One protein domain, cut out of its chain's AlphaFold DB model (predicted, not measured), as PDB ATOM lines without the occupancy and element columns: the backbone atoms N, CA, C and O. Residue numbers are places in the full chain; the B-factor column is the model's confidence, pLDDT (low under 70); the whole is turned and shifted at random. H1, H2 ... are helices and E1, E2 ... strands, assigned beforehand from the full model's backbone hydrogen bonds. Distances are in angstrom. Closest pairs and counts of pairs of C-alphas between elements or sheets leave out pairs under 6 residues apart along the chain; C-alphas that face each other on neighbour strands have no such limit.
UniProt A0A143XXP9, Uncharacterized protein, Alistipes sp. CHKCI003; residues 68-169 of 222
ATOM      1  N   GLN A  68      40.973 -29.426 -39.524       94.44
ATOM      2  CA  GLN A  68      39.949 -30.139 -38.754       94.44
ATOM      3  C   GLN A  68      38.633 -30.264 -39.531       94.44
ATOM      4  O   GLN A  68      37.973 -31.305 -39.476       94.44
ATOM      5  N   GLN A  69      38.254 -29.226 -40.278       96.12
ATOM      6  CA  GLN A  69      37.083 -29.265 -41.154       96.12
ATOM      7  C   GLN A  69      37.284 -30.227 -42.322       96.12
ATOM      8  O   GLN A  69      36.374 -31.000 -42.606       96.12
ATOM      9  N   LYS A  70      38.474 -30.255 -42.939       96.06
ATOM     10  CA  LYS A  70      38.815 -31.221 -43.999       96.06
ATOM     11  C   LYS A  70      38.742 -32.663 -43.485       96.06
ATOM     12  O   LYS A  70      38.094 -33.504 -44.107       96.06
ATOM     13  N   ALA A  71      39.288 -32.938 -42.299       95.31
ATOM     14  CA  ALA A  71      39.176 -34.254 -41.666       95.31
ATOM     15  C   ALA A  71      37.714 -34.655 -41.404       95.31
ATOM     16  O   ALA A  71      37.302 -35.771 -41.725       95.31
ATOM     17  N   ARG A  72      36.906 -33.732 -40.867       96.19
ATOM     18  CA  ARG A  72      35.470 -33.961 -40.647       96.19
ATOM     19  C   ARG A  72      34.714 -34.180 -41.959       96.19
ATOM     20  O   ARG A  72      33.852 -35.052 -42.013       96.19
ATOM     21  N   PHE A  73      35.027 -33.408 -42.997       97.50
ATOM     22  CA  PHE A  73      34.426 -33.517 -44.324       97.50
ATOM     23  C   PHE A  73      34.606 -34.928 -44.891       97.50
ATOM     24  O   PHE A  73      33.627 -35.570 -45.279       97.50
ATOM     25  N   TRP A  74      35.835 -35.445 -44.853       97.75
ATOM     26  CA  TRP A  74      36.135 -36.789 -45.337       97.75
ATOM     27  C   TRP A  74      35.578 -37.896 -44.442       97.75
ATOM     28  O   TRP A  74      35.101 -38.901 -44.965       97.75
ATOM     29  N   ASP A  75      35.538 -37.716 -43.118       96.50
ATOM     30  CA  ASP A  75      34.863 -38.679 -42.237       96.50
ATOM     31  C   ASP A  75      33.367 -38.795 -42.570       96.50
ATOM     32  O   ASP A  75      32.847 -39.904 -42.688       96.50
ATOM     33  N   LEU A  76      32.685 -37.664 -42.788       97.38
ATOM     34  CA  LEU A  76      31.277 -37.635 -43.196       97.38
ATOM     35  C   LEU A  76      31.068 -38.238 -44.591       97.38
ATOM     36  O   LEU A  76      30.118 -38.994 -44.786       97.38
ATOM     37  N   LYS A  77      31.970 -37.970 -45.544       97.50
ATOM     38  CA  LYS A  77      31.967 -38.629 -46.859       97.50
ATOM     39  C   LYS A  77      32.082 -40.150 -46.713       97.50
ATOM     40  O   LYS A  77      31.298 -40.873 -47.317       97.50
ATOM     41  N   MET A  78      32.993 -40.654 -45.880       98.19
ATOM     42  CA  MET A  78      33.124 -42.099 -45.653       98.19
ATOM     43  C   MET A  78      31.895 -42.698 -44.960       98.19
ATOM     44  O   MET A  78      31.499 -43.813 -45.287       98.19
ATOM     45  N   GLN A  79      31.257 -41.971 -44.036       97.19
ATOM     46  CA  GLN A  79      29.976 -42.392 -43.453       97.19
ATOM     47  C   GLN A  79      28.879 -42.512 -44.520       97.19
ATOM     48  O   GLN A  79      28.155 -43.504 -44.533       97.19
ATOM     49  N   GLN A  80      28.793 -41.538 -45.432       97.00
ATOM     50  CA  GLN A  80      27.856 -41.568 -46.555       97.00
ATOM     51  C   GLN A  80      28.120 -42.762 -47.477       97.00
ATOM     52  O   GLN A  80      27.186 -43.478 -47.826       97.00
ATOM     53  N   VAL A  81      29.386 -43.010 -47.823       97.88
ATOM     54  CA  VAL A  81      29.785 -44.176 -48.622       97.88
ATOM     55  C   VAL A  81      29.349 -45.459 -47.914       97.88
ATOM     56  O   VAL A  81      28.646 -46.258 -48.518       97.88
ATOM     57  N   LEU A  82      29.685 -45.638 -46.631       98.00
ATOM     58  CA  LEU A  82      29.353 -46.835 -45.841       98.00
ATOM     59  C   LEU A  82      27.848 -47.114 -45.707       98.00
ATOM     60  O   LEU A  82      27.484 -48.244 -45.391       98.00
ATOM     61  N   ALA A  83      26.988 -46.121 -45.947       96.94
ATOM     62  CA  ALA A  83      25.537 -46.287 -45.919       96.94
ATOM     63  C   ALA A  83      24.973 -47.023 -47.153       96.94
ATOM     64  O   ALA A  83      23.798 -47.386 -47.150       96.94
ATOM     65  N   LEU A  84      25.779 -47.251 -48.198       96.38
ATOM     66  CA  LEU A  84      25.385 -48.051 -49.363       96.38
ATOM     67  C   LEU A  84      25.478 -49.568 -49.091       96.38
ATOM     68  O   LEU A  84      26.086 -50.031 -48.123       96.38
ATOM     69  N   GLU A  85      24.895 -50.367 -49.987       96.25
ATOM     70  CA  GLU A  85      24.818 -51.831 -49.876       96.25
ATOM     71  C   GLU A  85      26.126 -52.540 -50.275       96.25
ATOM     72  O   GLU A  85      26.267 -53.187 -51.317       96.25
ATOM     73  N   TRP A  86      27.128 -52.415 -49.416       98.00
ATOM     74  CA  TRP A  86      28.418 -53.084 -49.562       98.00
ATOM     75  C   TRP A  86      28.377 -54.547 -49.108       98.00
ATOM     76  O   TRP A  86      27.558 -54.946 -48.275       98.00
ATOM     77  N   THR A  87      29.301 -55.351 -49.620       98.31
ATOM     78  CA  THR A  87      29.681 -56.617 -48.982       98.31
ATOM     79  C   THR A  87      30.485 -56.343 -47.709       98.31
ATOM     80  O   THR A  87      30.922 -55.219 -47.458       98.31
ATOM     81  N   GLU A  88      30.711 -57.368 -46.890       98.38
ATOM     82  CA  GLU A  88      31.486 -57.198 -45.657       98.38
ATOM     83  C   GLU A  88      32.959 -56.847 -45.914       98.38
ATOM     84  O   GLU A  88      33.529 -55.999 -45.225       98.38
ATOM     85  N   ALA A  89      33.556 -57.435 -46.954       98.56
ATOM     86  CA  ALA A  89      34.918 -57.118 -47.373       98.56
ATOM     87  C   ALA A  89      35.038 -55.653 -47.826       98.56
ATOM     88  O   ALA A  89      35.940 -54.938 -47.391       98.56
ATOM     89  N   GLU A  90      34.081 -55.175 -48.627       98.62
ATOM     90  CA  GLU A  90      34.036 -53.778 -49.071       98.62
ATOM     91  C   GLU A  90      33.800 -52.807 -47.904       98.62
ATOM     92  O   GLU A  90      34.492 -51.795 -47.812       98.62
ATOM     93  N   ARG A  91      32.885 -53.118 -46.969       98.50
ATOM     94  CA  ARG A  91      32.678 -52.298 -45.757       98.50
ATOM     95  C   ARG A  91      33.956 -52.165 -44.947       98.50
ATOM     96  O   ARG A  91      34.306 -51.057 -44.544       98.50
ATOM     97  N   THR A  92      34.641 -53.285 -44.725       98.62
ATOM     98  CA  THR A  92      35.912 -53.317 -43.996       98.62
ATOM     99  C   THR A  92      36.938 -52.431 -44.691       98.62
ATOM    100  O   THR A  92      37.566 -51.595 -44.050       98.62
ATOM    101  N   HIS A  93      37.037 -52.530 -46.014       98.69
ATOM    102  CA  HIS A  93      37.994 -51.758 -46.794       98.69
ATOM    103  C   HIS A  93      37.710 -50.245 -46.819       98.69
ATOM    104  O   HIS A  93      38.626 -49.428 -46.724       98.69
ATOM    105  N   ILE A  94      36.439 -49.834 -46.869       98.69
ATOM    106  CA  ILE A  94      36.058 -48.418 -46.725       98.69
ATOM    107  C   ILE A  94      36.355 -47.927 -45.299       98.69
ATOM    108  O   ILE A  94      36.832 -46.807 -45.098       98.69
ATOM    109  N   ALA A  95      36.097 -48.767 -44.292       98.56
ATOM    110  CA  ALA A  95      36.387 -48.448 -42.899       98.56
ATOM    111  C   ALA A  95      37.897 -48.308 -42.626       98.56
ATOM    112  O   ALA A  95      38.272 -47.471 -41.802       98.56
ATOM    113  N   GLU A  96      38.757 -49.051 -43.333       98.56
ATOM    114  CA  GLU A  96      40.221 -48.894 -43.299       98.56
ATOM    115  C   GLU A  96      40.630 -47.469 -43.715       98.56
ATOM    116  O   GLU A  96      41.309 -46.784 -42.945       98.56
ATOM    117  N   LEU A  97      40.145 -46.973 -44.865       98.50
ATOM    118  CA  LEU A  97      40.403 -45.597 -45.322       98.50
ATOM    119  C   LEU A  97      39.888 -44.561 -44.316       98.50
ATOM    120  O   LEU A  97      40.606 -43.634 -43.935       98.50
ATOM    121  N   ARG A  98      38.660 -44.743 -43.822       98.19
ATOM    122  CA  ARG A  98      38.075 -43.863 -42.801       98.19
ATOM    123  C   ARG A  98      38.922 -43.814 -41.525       98.19
ATOM    124  O   ARG A  98      39.153 -42.739 -40.974       98.19
ATOM    125  N   SER A  99      39.372 -44.971 -41.041       98.12
ATOM    126  CA  SER A  99      40.212 -45.088 -39.846       98.12
ATOM    127  C   SER A  99      41.562 -44.400 -40.043       98.12
ATOM    128  O   SER A  99      42.020 -43.666 -39.160       98.12
ATOM    129  N   PHE A 100      42.160 -44.568 -41.225       97.88
ATOM    130  CA  PHE A 100      43.399 -43.899 -41.590       97.88
ATOM    131  C   PHE A 100      43.243 -42.375 -41.563       97.88
ATOM    132  O   PHE A 100      44.018 -41.708 -40.880       97.88
ATOM    133  N   ILE A 101      42.208 -41.823 -42.205       96.75
ATOM    134  CA  ILE A 101      41.943 -40.372 -42.218       96.75
ATOM    135  C   ILE A 101      41.804 -39.823 -40.790       96.75
ATOM    136  O   ILE A 101      42.407 -38.806 -40.449       96.75
ATOM    137  N   ARG A 102      41.059 -40.519 -39.923       95.56
ATOM    138  CA  ARG A 102      40.862 -40.104 -38.522       95.56
ATOM    139  C   ARG A 102      42.140 -40.160 -37.689       95.56
ATOM    140  O   ARG A 102      42.322 -39.330 -36.802       95.56
ATOM    141  N   SER A 103      42.992 -41.148 -37.946       96.31
ATOM    142  CA  SER A 103      44.214 -41.388 -37.168       96.31
ATOM    143  C   SER A 103      45.403 -40.558 -37.651       96.31
ATOM    144  O   SER A 103      46.415 -40.479 -36.959       96.31
ATOM    145  N   ASN A 104      45.294 -39.932 -38.825       95.81
ATOM    146  CA  ASN A 104      46.377 -39.198 -39.471       95.81
ATOM    147  C   ASN A 104      45.924 -37.778 -39.878       95.81
ATOM    148  O   ASN A 104      45.996 -37.432 -41.053       95.81
ATOM    149  N   PRO A 105      45.482 -36.912 -38.940       92.38
ATOM    150  CA  PRO A 105      44.990 -35.566 -39.273       92.38
ATOM    151  C   PRO A 105      46.049 -34.664 -39.929       92.38
ATOM    152  O   PRO A 105      45.692 -33.705 -40.609       92.38
ATOM    153  N   TYR A 106      47.339 -34.998 -39.777       91.88
ATOM    154  CA  TYR A 106      48.454 -34.286 -40.404       91.88
ATOM    155  C   TYR A 106      48.348 -34.227 -41.933       91.88
ATOM    156  O   TYR A 106      48.927 -33.329 -42.533       91.88
ATOM    157  N   ILE A 107      47.616 -35.153 -42.571       94.69
ATOM    158  CA  ILE A 107      47.469 -35.171 -44.034       94.69
ATOM    159  C   ILE A 107      46.766 -33.914 -44.560       94.69
ATOM    160  O   ILE A 107      46.915 -33.577 -45.727       94.69
ATOM    161  N   PHE A 108      46.028 -33.191 -43.711       94.25
ATOM    162  CA  PHE A 108      45.373 -31.930 -44.071       94.25
ATOM    163  C   PHE A 108      46.186 -30.685 -43.694       94.25
ATOM    164  O   PHE A 108      45.689 -29.567 -43.829       94.25
ATOM    165  N   GLU A 109      47.421 -30.863 -43.225       91.62
ATOM    166  CA  GLU A 109      48.361 -29.796 -42.887       91.62
ATOM    167  C   GLU A 109      49.532 -29.847 -43.884       91.62
ATOM    168  O   GLU A 109      50.447 -30.649 -43.687       91.62
ATOM    169  N   PRO A 110      49.538 -29.032 -44.961       84.81
ATOM    170  CA  PRO A 110      50.525 -29.145 -46.041       84.81
ATOM    171  C   PRO A 110      51.981 -29.111 -45.559       84.81
ATOM    172  O   PRO A 110      52.802 -29.897 -46.018       84.81
ATOM    173  N   GLU A 111      52.282 -28.262 -44.574       86.75
ATOM    174  CA  GLU A 111      53.615 -28.154 -43.967       86.75
ATOM    175  C   GLU A 111      54.094 -29.467 -43.326       86.75
ATOM    176  O   GLU A 111      55.292 -29.734 -43.291       86.75
ATOM    177  N   LYS A 112      53.167 -30.299 -42.832       88.81
ATOM    178  CA  LYS A 112      53.473 -31.615 -42.257       88.81
ATOM    179  C   LYS A 112      53.451 -32.708 -43.314       88.81
ATOM    180  O   LYS A 112      54.361 -33.538 -43.337       88.81
ATOM    181  N   LEU A 113      52.421 -32.723 -44.165       87.88
ATOM    182  CA  LEU A 113      52.238 -33.757 -45.184       87.88
ATOM    183  C   LEU A 113      53.470 -33.879 -46.079       87.88
ATOM    184  O   LEU A 113      53.889 -34.992 -46.354       87.88
ATOM    185  N   TYR A 114      54.056 -32.755 -46.491       86.06
ATOM    186  CA  TYR A 114      55.206 -32.732 -47.397       86.06
ATOM    187  C   TYR A 114      56.567 -32.924 -46.708       86.06
ATOM    188  O   TYR A 114      57.599 -32.634 -47.306       86.06
ATOM    189  N   SER A 115      56.596 -33.426 -45.471       88.94
ATOM    190  CA  SER A 115      57.815 -34.049 -44.943       88.94
ATOM    191  C   SER A 115      57.972 -35.449 -45.541       88.94
ATOM    192  O   SER A 115      56.993 -36.194 -45.588       88.94
ATOM    193  N   ASP A 116      59.185 -35.812 -45.972       83.06
ATOM    194  CA  ASP A 116      59.459 -37.065 -46.699       83.06
ATOM    195  C   ASP A 116      58.833 -38.297 -46.014       83.06
ATOM    196  O   ASP A 116      58.105 -39.063 -46.638       83.06
ATOM    197  N   GLU A 117      59.019 -38.446 -44.697       91.94
ATOM    198  CA  GLU A 117      58.493 -39.587 -43.933       91.94
ATOM    199  C   GLU A 117      56.954 -39.653 -43.921       91.94
ATOM    200  O   GLU A 117      56.360 -40.725 -44.078       91.94
ATOM    201  N   LEU A 118      56.286 -38.514 -43.709       93.44
ATOM    202  CA  LEU A 118      54.826 -38.476 -43.606       93.44
ATOM    203  C   LEU A 118      54.157 -38.598 -44.972       93.44
ATOM    204  O   LEU A 118      53.089 -39.222 -45.056       93.44
ATOM    205  N   TYR A 119      54.786 -38.044 -46.012       92.12
ATOM    206  CA  TYR A 119      54.353 -38.209 -47.392       92.12
ATOM    207  C   TYR A 119      54.456 -39.677 -47.808       92.12
ATOM    208  O   TYR A 119      53.455 -40.246 -48.232       92.12
ATOM    209  N   ASP A 120      55.602 -40.326 -47.583       94.00
ATOM    210  CA  ASP A 120      55.815 -41.736 -47.934       94.00
ATOM    211  C   ASP A 120      54.835 -42.667 -47.215       94.00
ATOM    212  O   ASP A 120      54.329 -43.634 -47.792       94.00
ATOM    213  N   LYS A 121      54.536 -42.386 -45.940       95.56
ATOM    214  CA  LYS A 121      53.531 -43.138 -45.180       95.56
ATOM    215  C   LYS A 121      52.132 -42.973 -45.777       95.56
ATOM    216  O   LYS A 121      51.384 -43.949 -45.852       95.56
ATOM    217  N   PHE A 122      51.766 -41.747 -46.148       96.12
ATOM    218  CA  PHE A 122      50.478 -41.452 -46.770       96.12
ATOM    219  C   PHE A 122      50.355 -42.119 -48.141       96.12
ATOM    220  O   PHE A 122      49.390 -42.842 -48.383       96.12
ATOM    221  N   ASP A 123      51.356 -41.925 -48.995       95.12
ATOM    222  CA  ASP A 123      51.381 -42.433 -50.361       95.12
ATOM    223  C   ASP A 123      51.334 -43.963 -50.393       95.12
ATOM    224  O   ASP A 123      50.495 -44.552 -51.076       95.12
ATOM    225  N   ARG A 124      52.139 -44.621 -49.548       97.19
ATOM    226  CA  ARG A 124      52.128 -46.082 -49.415       97.19
ATOM    227  C   ARG A 124      50.768 -46.616 -48.990       97.19
ATOM    228  O   ARG A 124      50.294 -47.582 -49.580       97.19
ATOM    229  N   PHE A 125      50.139 -46.001 -47.987       98.25
ATOM    230  CA  PHE A 125      48.813 -46.431 -47.549       98.25
ATOM    231  C   PHE A 125      47.794 -46.318 -48.688       98.25
ATOM    232  O   PHE A 125      47.045 -47.262 -48.930       98.25
ATOM    233  N   MET A 126      47.774 -45.188 -49.402       97.88
ATOM    234  CA  MET A 126      46.832 -44.988 -50.505       97.88
ATOM    235  C   MET A 126      47.103 -45.943 -51.673       97.88
ATOM    236  O   MET A 126      46.150 -46.447 -52.267       97.88
ATOM    237  N   TYR A 127      48.374 -46.237 -51.965       96.88
ATOM    238  CA  TYR A 127      48.768 -47.246 -52.948       96.88
ATOM    239  C   TYR A 127      48.247 -48.637 -52.569       96.88
ATOM    240  O   TYR A 127      47.510 -49.241 -53.343       96.88
ATOM    241  N   GLU A 128      48.557 -49.121 -51.363       98.31
ATOM    242  CA  GLU A 128      48.125 -50.444 -50.886       98.31
ATOM    243  C   GLU A 128      46.596 -50.554 -50.819       98.31
ATOM    244  O   GLU A 128      46.017 -51.569 -51.217       98.31
ATOM    245  N   TRP A 129      45.928 -49.488 -50.366       98.62
ATOM    246  CA  TRP A 129      44.473 -49.418 -50.336       98.62
ATOM    247  C   TRP A 129      43.883 -49.528 -51.750       98.62
ATOM    248  O   TRP A 129      43.005 -50.353 -51.995       98.62
ATOM    249  N   ASN A 130      44.414 -48.765 -52.707       97.75
ATOM    250  CA  ASN A 130      43.965 -48.793 -54.097       97.75
ATOM    251  C   ASN A 130      44.237 -50.135 -54.801       97.75
ATOM    252  O   ASN A 130      43.394 -50.614 -55.566       97.75
ATOM    253  N   GLU A 131      45.392 -50.753 -54.553       97.94
ATOM    254  CA  GLU A 131      45.725 -52.066 -55.117       97.94
ATOM    255  C   GLU A 131      44.742 -53.133 -54.630       97.94
ATOM    256  O   GLU A 131      44.205 -53.884 -55.446       97.94
ATOM    257  N   LYS A 132      44.419 -53.157 -53.331       98.50
ATOM    258  CA  LYS A 132      43.403 -54.064 -52.772       98.50
ATOM    259  C   LYS A 132      42.014 -53.799 -53.361       98.50
ATOM    260  O   LYS A 132      41.327 -54.744 -53.757       98.50
ATOM    261  N   ALA A 133      41.613 -52.531 -53.489       98.25
ATOM    262  CA  ALA A 133      40.340 -52.155 -54.105       98.25
ATOM    263  C   ALA A 133      40.193 -52.721 -55.527       98.25
ATOM    264  O   ALA A 133      39.173 -53.326 -55.859       98.25
ATOM    265  N   GLN A 134      41.212 -52.547 -56.370       96.62
ATOM    266  CA  GLN A 134      41.137 -52.963 -57.771       96.62
ATOM    267  C   GLN A 134      41.365 -54.468 -57.954       96.62
ATOM    268  O   GLN A 134      40.616 -55.113 -58.688       96.62
ATOM    269  N   SER A 135      42.384 -55.035 -57.306       97.62
ATOM    270  CA  SER A 135      42.812 -56.419 -57.556       97.62
ATOM    271  C   SER A 135      41.990 -57.464 -56.799       97.62
ATOM    272  O   SER A 135      41.727 -58.533 -57.348       97.62
ATOM    273  N   GLU A 136      41.545 -57.162 -55.576       98.00
ATOM    274  CA  GLU A 136      40.811 -58.115 -54.732       98.00
ATOM    275  C   GLU A 136      39.302 -57.855 -54.737       98.00
ATOM    276  O   GLU A 136      38.513 -58.797 -54.800       98.00
ATOM    277  N   LEU A 137      38.885 -56.582 -54.681       98.25
ATOM    278  CA  LEU A 137      37.463 -56.206 -54.637       98.25
ATOM    279  C   LEU A 137      36.870 -55.907 -56.021       98.25
ATOM    280  O   LEU A 137      35.656 -55.733 -56.142       98.25
ATOM    281  N   GLY A 138      37.702 -55.853 -57.066       97.62
ATOM    282  CA  GLY A 138      37.268 -55.616 -58.443       97.62
ATOM    283  C   GLY A 138      36.701 -54.216 -58.688       97.62
ATOM    284  O   GLY A 138      35.899 -54.030 -59.605       97.62
ATOM    285  N   TRP A 139      37.059 -53.230 -57.861       97.00
ATOM    286  CA  TRP A 139      36.581 -51.861 -58.022       97.00
ATOM    287  C   TRP A 139      37.148 -51.218 -59.285       97.00
ATOM    288  O   TRP A 139      38.326 -51.355 -59.610       97.00
ATOM    289  N   SER A 140      36.307 -50.462 -59.990       93.31
ATOM    290  CA  SER A 140      36.761 -49.648 -61.114       93.31
ATOM    291  C   SER A 140      37.540 -48.428 -60.619       93.31
ATOM    292  O   SER A 140      37.286 -47.910 -59.528       93.31
ATOM    293  N   LYS A 141      38.425 -47.885 -61.466       89.19
ATOM    294  CA  LYS A 141      39.073 -46.587 -61.208       89.19
ATOM    295  C   LYS A 141      38.059 -45.475 -60.931       89.19
ATOM    296  O   LYS A 141      38.291 -44.635 -60.070       89.19
ATOM    297  N   GLN A 142      36.915 -45.504 -61.622       89.44
ATOM    298  CA  GLN A 142      35.820 -44.564 -61.390       89.44
ATOM    299  C   GLN A 142      35.290 -44.664 -59.957       89.44
ATOM    300  O   GLN A 142      35.122 -43.639 -59.303       89.44
ATOM    301  N   LEU A 143      35.050 -45.878 -59.453       94.38
ATOM    302  CA  LEU A 143      34.576 -46.060 -58.087       94.38
ATOM    303  C   LEU A 143      35.624 -45.612 -57.062       94.38
ATOM    304  O   LEU A 143      35.287 -44.882 -56.130       94.38
ATOM    305  N   VAL A 144      36.890 -45.991 -57.264       95.44
ATOM    306  CA  VAL A 144      38.018 -45.544 -56.429       95.44
ATOM    307  C   VAL A 144      38.072 -44.015 -56.372       95.44
ATOM    308  O   VAL A 144      38.066 -43.439 -55.283       95.44
ATOM    309  N   GLY A 145      38.045 -43.346 -57.529       92.25
ATOM    310  CA  GLY A 145      38.056 -41.886 -57.611       92.25
ATOM    311  C   GLY A 145      36.828 -41.250 -56.955       92.25
ATOM    312  O   GLY A 145      36.951 -40.274 -56.218       92.25
ATOM    313  N   ALA A 146      35.644 -41.837 -57.126       93.06
ATOM    314  CA  ALA A 146      34.409 -41.342 -56.518       93.06
ATOM    315  C   ALA A 146      34.376 -41.489 -54.980       93.06
ATOM    316  O   ALA A 146      33.664 -40.743 -54.297       93.06
ATOM    317  N   ILE A 147      35.132 -42.439 -54.422       96.25
ATOM    318  CA  ILE A 147      35.272 -42.635 -52.973       96.25
ATOM    319  C   ILE A 147      36.387 -41.756 -52.404       96.25
ATOM    320  O   ILE A 147      36.154 -41.074 -51.408       96.25
ATOM    321  N   ALA A 148      37.575 -41.774 -53.013       95.75
ATOM    322  CA  ALA A 148      38.810 -41.278 -52.404       95.75
ATOM    323  C   ALA A 148      39.428 -40.054 -53.102       95.75
ATOM    324  O   ALA A 148      40.381 -39.488 -52.577       95.75
ATOM    325  N   ALA A 149      38.892 -39.613 -54.241       92.00
ATOM    326  CA  ALA A 149      39.338 -38.418 -54.970       92.00
ATOM    327  C   ALA A 149      38.171 -37.487 -55.360       92.00
ATOM    328  O   ALA A 149      38.319 -36.581 -56.184       92.00
ATOM    329  N   SER A 150      37.002 -37.680 -54.743       89.69
ATOM    330  CA  SER A 150      35.805 -36.864 -54.930       89.69
ATOM    331  C   SER A 150      35.099 -36.621 -53.599       89.69
ATOM    332  O   SER A 150      34.808 -37.557 -52.853       89.69
ATOM    333  N   GLY A 151      34.801 -35.356 -53.313       91.69
ATOM    334  CA  GLY A 151      34.073 -34.944 -52.119       91.69
ATOM    335  C   GLY A 151      32.560 -35.159 -52.201       91.69
ATOM    336  O   GLY A 151      31.908 -35.171 -51.158       91.69
ATOM    337  N   TYR A 152      32.000 -35.367 -53.395       93.00
ATOM    338  CA  TYR A 152      30.554 -35.481 -53.628       93.00
ATOM    339  C   TYR A 152      29.952 -36.781 -53.114       93.00
ATOM    340  O   TYR A 152      30.646 -37.789 -53.022       93.00
ATOM    341  N   ASP A 153      28.657 -36.799 -52.815       94.50
ATOM    342  CA  ASP A 153      27.934 -38.035 -52.497       94.50
ATOM    343  C   ASP A 153      27.963 -39.016 -53.661       94.50
ATOM    344  O   ASP A 153      27.682 -38.633 -54.793       94.50
ATOM    345  N   ILE A 154      28.236 -40.293 -53.378       93.94
ATOM    346  CA  ILE A 154      28.034 -41.360 -54.367       93.94
ATOM    347  C   ILE A 154      26.668 -42.001 -54.179       93.94
ATOM    348  O   ILE A 154      26.257 -42.285 -53.056       93.94
ATOM    349  N   VAL A 155      25.961 -42.244 -55.275       92.69
ATOM    350  CA  VAL A 155      24.597 -42.793 -55.234       92.69
ATOM    351  C   VAL A 155      24.555 -44.298 -55.486       92.69
ATOM    352  O   VAL A 155      23.527 -44.929 -55.267       92.69
ATOM    353  N   ASN A 156      25.661 -44.886 -55.950       92.69
ATOM    354  CA  ASN A 156      25.756 -46.307 -56.269       92.69
ATOM    355  C   ASN A 156      27.203 -46.828 -56.193       92.69
ATOM    356  O   ASN A 156      28.162 -46.076 -56.013       92.69
ATOM    357  N   LYS A 157      27.349 -48.142 -56.386       94.56
ATOM    358  CA  LYS A 157      28.633 -48.859 -56.398       94.56
ATOM    359  C   LYS A 157      29.359 -48.817 -57.749       94.56
ATOM    360  O   LYS A 157      30.348 -49.515 -57.917       94.56
ATOM    361  N   THR A 158      28.887 -48.038 -58.722       91.50
ATOM    362  CA  THR A 158      29.620 -47.813 -59.984       91.50
ATOM    363  C   THR A 158      30.428 -46.517 -59.950       91.50
ATOM    364  O   THR A 158      31.206 -46.260 -60.863       91.50
ATOM    365  N   GLY A 159      30.274 -45.712 -58.892       89.44
ATOM    366  CA  GLY A 159      30.965 -44.434 -58.731       89.44
ATOM    367  C   GLY A 159      30.209 -43.246 -59.326       89.44
ATOM    368  O   GLY A 159      30.818 -42.209 -59.579       89.44
ATOM    369  N   THR A 160      28.898 -43.365 -59.559       90.31
ATOM    370  CA  THR A 160      28.067 -42.207 -59.923       90.31
ATOM    371  C   THR A 160      27.929 -41.287 -58.714       90.31
ATOM    372  O   THR A 160      27.566 -41.747 -57.627       90.31
ATOM    373  N   ALA A 161      28.188 -39.994 -58.907       87.06
ATOM    374  CA  ALA A 161      28.097 -38.982 -57.860       87.06
ATOM    375  C   ALA A 161      26.954 -37.983 -58.103       87.06
ATOM    376  O   ALA A 161      26.557 -37.750 -59.245       87.06
ATOM    377  N   ARG A 162      26.436 -37.390 -57.019       85.31
ATOM    378  CA  ARG A 162      25.502 -36.255 -57.062       85.31
ATOM    379  C   ARG A 162      26.285 -34.954 -56.943       85.31
ATOM    380  O   ARG A 162      26.890 -34.710 -55.901       85.31
ATOM    381  N   ILE A 163      26.230 -34.126 -57.978       79.69
ATOM    382  CA  ILE A 163      26.991 -32.877 -58.076       79.69
ATOM    383  C   ILE A 163      26.010 -31.716 -58.226       79.69
ATOM    384  O   ILE A 163      25.176 -31.749 -59.129       79.69
ATOM    385  N   GLY A 164      26.086 -30.714 -57.345       70.19
ATOM    386  CA  GLY A 164      25.240 -29.517 -57.432       70.19
ATOM    387  C   GLY A 164      23.740 -29.836 -57.431       70.19
ATOM    388  O   GLY A 164      22.986 -29.281 -58.227       70.19
ATOM    389  N   GLY A 165      23.322 -30.830 -56.641       61.03
ATOM    390  CA  GLY A 165      21.928 -31.288 -56.584       61.03
ATOM    391  C   GLY A 165      21.444 -32.121 -57.780       61.03
ATOM    392  O   GLY A 165      20.323 -32.630 -57.749       61.03
ATOM    393  N   GLN A 166      22.268 -32.335 -58.813       56.91
ATOM    394  CA  GLN A 166      21.922 -33.162 -59.972       56.91
ATOM    395  C   GLN A 166      22.489 -34.584 -59.850       56.91
ATOM    396  O   GLN A 166      23.629 -34.800 -59.432       56.91
ATOM    397  N   THR A 167      21.671 -35.579 -60.206       48.53
ATOM    398  CA  THR A 167      22.102 -36.967 -60.407       48.53
ATOM    399  C   THR A 167      22.505 -37.125 -61.864       48.53
ATOM    400  O   THR A 167      21.647 -36.930 -62.714       48.53
ATOM    401  N   ASP A 168      23.774 -37.457 -62.107       44.66
ATOM    402  CA  ASP A 168      24.389 -37.878 -63.381       44.66
ATOM    403  C   ASP A 168      25.573 -36.995 -63.774       44.66
ATOM    404  O   ASP A 168      25.487 -36.093 -64.603       44.66
ATOM    405  N   PHE A 169      26.733 -37.315 -63.201       45.41
ATOM    406  CA  PHE A 169      28.006 -36.880 -63.752       45.41
ATOM    407  C   PHE A 169      29.045 -37.998 -63.629       45.41
ATOM    408  O   PHE A 169      29.271 -38.549 -62.548       45.41
TER     409      PHE A 169
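What this domain is: This is residues 68 to 169 of the 222 residues of an uncharacterized protein of Alistipes sp. CHKCI003 (UniProt A0A143XXP9). Two slabs lie one over the other: H1 and H2 form a helical hairpin side by side, and the longest helix, H5, runs alongside H2 in the second slab, with the shorter H6 packing at a slant on residues 130 to 134 of H5. The short H3 and H4 make the passage from H2 to H5, and a small strand hairpin, E1 and E2, lies at the opposite end of the longest axis. The printed part has 102 residues, with six named helices followed by two antiparallel strands, and its class is mostly helix. It is compact, with a radius of gyration of the C-alphas of 13.8 A and spans of 38 by 32 by 20 A.

How they stand to each other: Look first at E1, residues 161 to 163, and E2, residues 166 to 169, an antiparallel hairpin at 121 degrees; N 163 and O 166 are 3.1 A apart, within hydrogen-bond range. Residues 153 to 154 also pair antiparallel with residues 161 to 162. From E1 go to H6, residues 141 to 148, where the closest C-alphas, of Ala 146 and Ala 161, are 6.9 A apart. H6 only just touches H5, residues 116 to 135, with 3 pairs of C-alphas within 8 A, the closest those of Asn 130 and Val 144, 7.2 A, at a steep tilt of 48 degrees. With residues 129 to 133 alone, H5 only just touches H2, residues 88 to 103, by 3 pairs, the closest Leu 97 and Trp 129, 7.5 A between C-alphas, at a shallow tilt of 11 degrees, opposite ways. H2 forms a hairpin with H1, residues 68 to 82; the closest C-alphas, of Met 78 and Arg 98, are 6.0 A apart, at a shallow tilt of 6 degrees. H1 and H5 are apart. With residues 68 to 71 alone, H1 touches H3, residues 105 to 108, and the closest C-alphas are those of Ala 71 and Pro 105, 6.4 A. H3 and H4, residues 110 to 113, touch only at the corner, and only just, with 3 pairs, the closest C-alphas those of Ile 107 and Leu 113, 5.1 A. In H1, H2, H5 and H6 every O i to N i+4 pair is within hydrogen-bond range; H3 and H4 are too short for such a pair.

Where its parts are: Find C-alpha 68 at (39.949, -30.139, -38.754), where H1 begins its 21.0 A; H2 is 22.0 A long. H5 runs 27.7 A from (59.459, -37.065, -46.699). E2 ends at C-alpha 169, (28.006, -36.880, -63.752).

The domain as a whole: The C-alphas farthest apart, of Glu 117 and Gln 166, are 40.4 A apart. The printed part has no cut; the link from H6 to E1 is long. Residues 165 to 169 are under 70 in pLDDT.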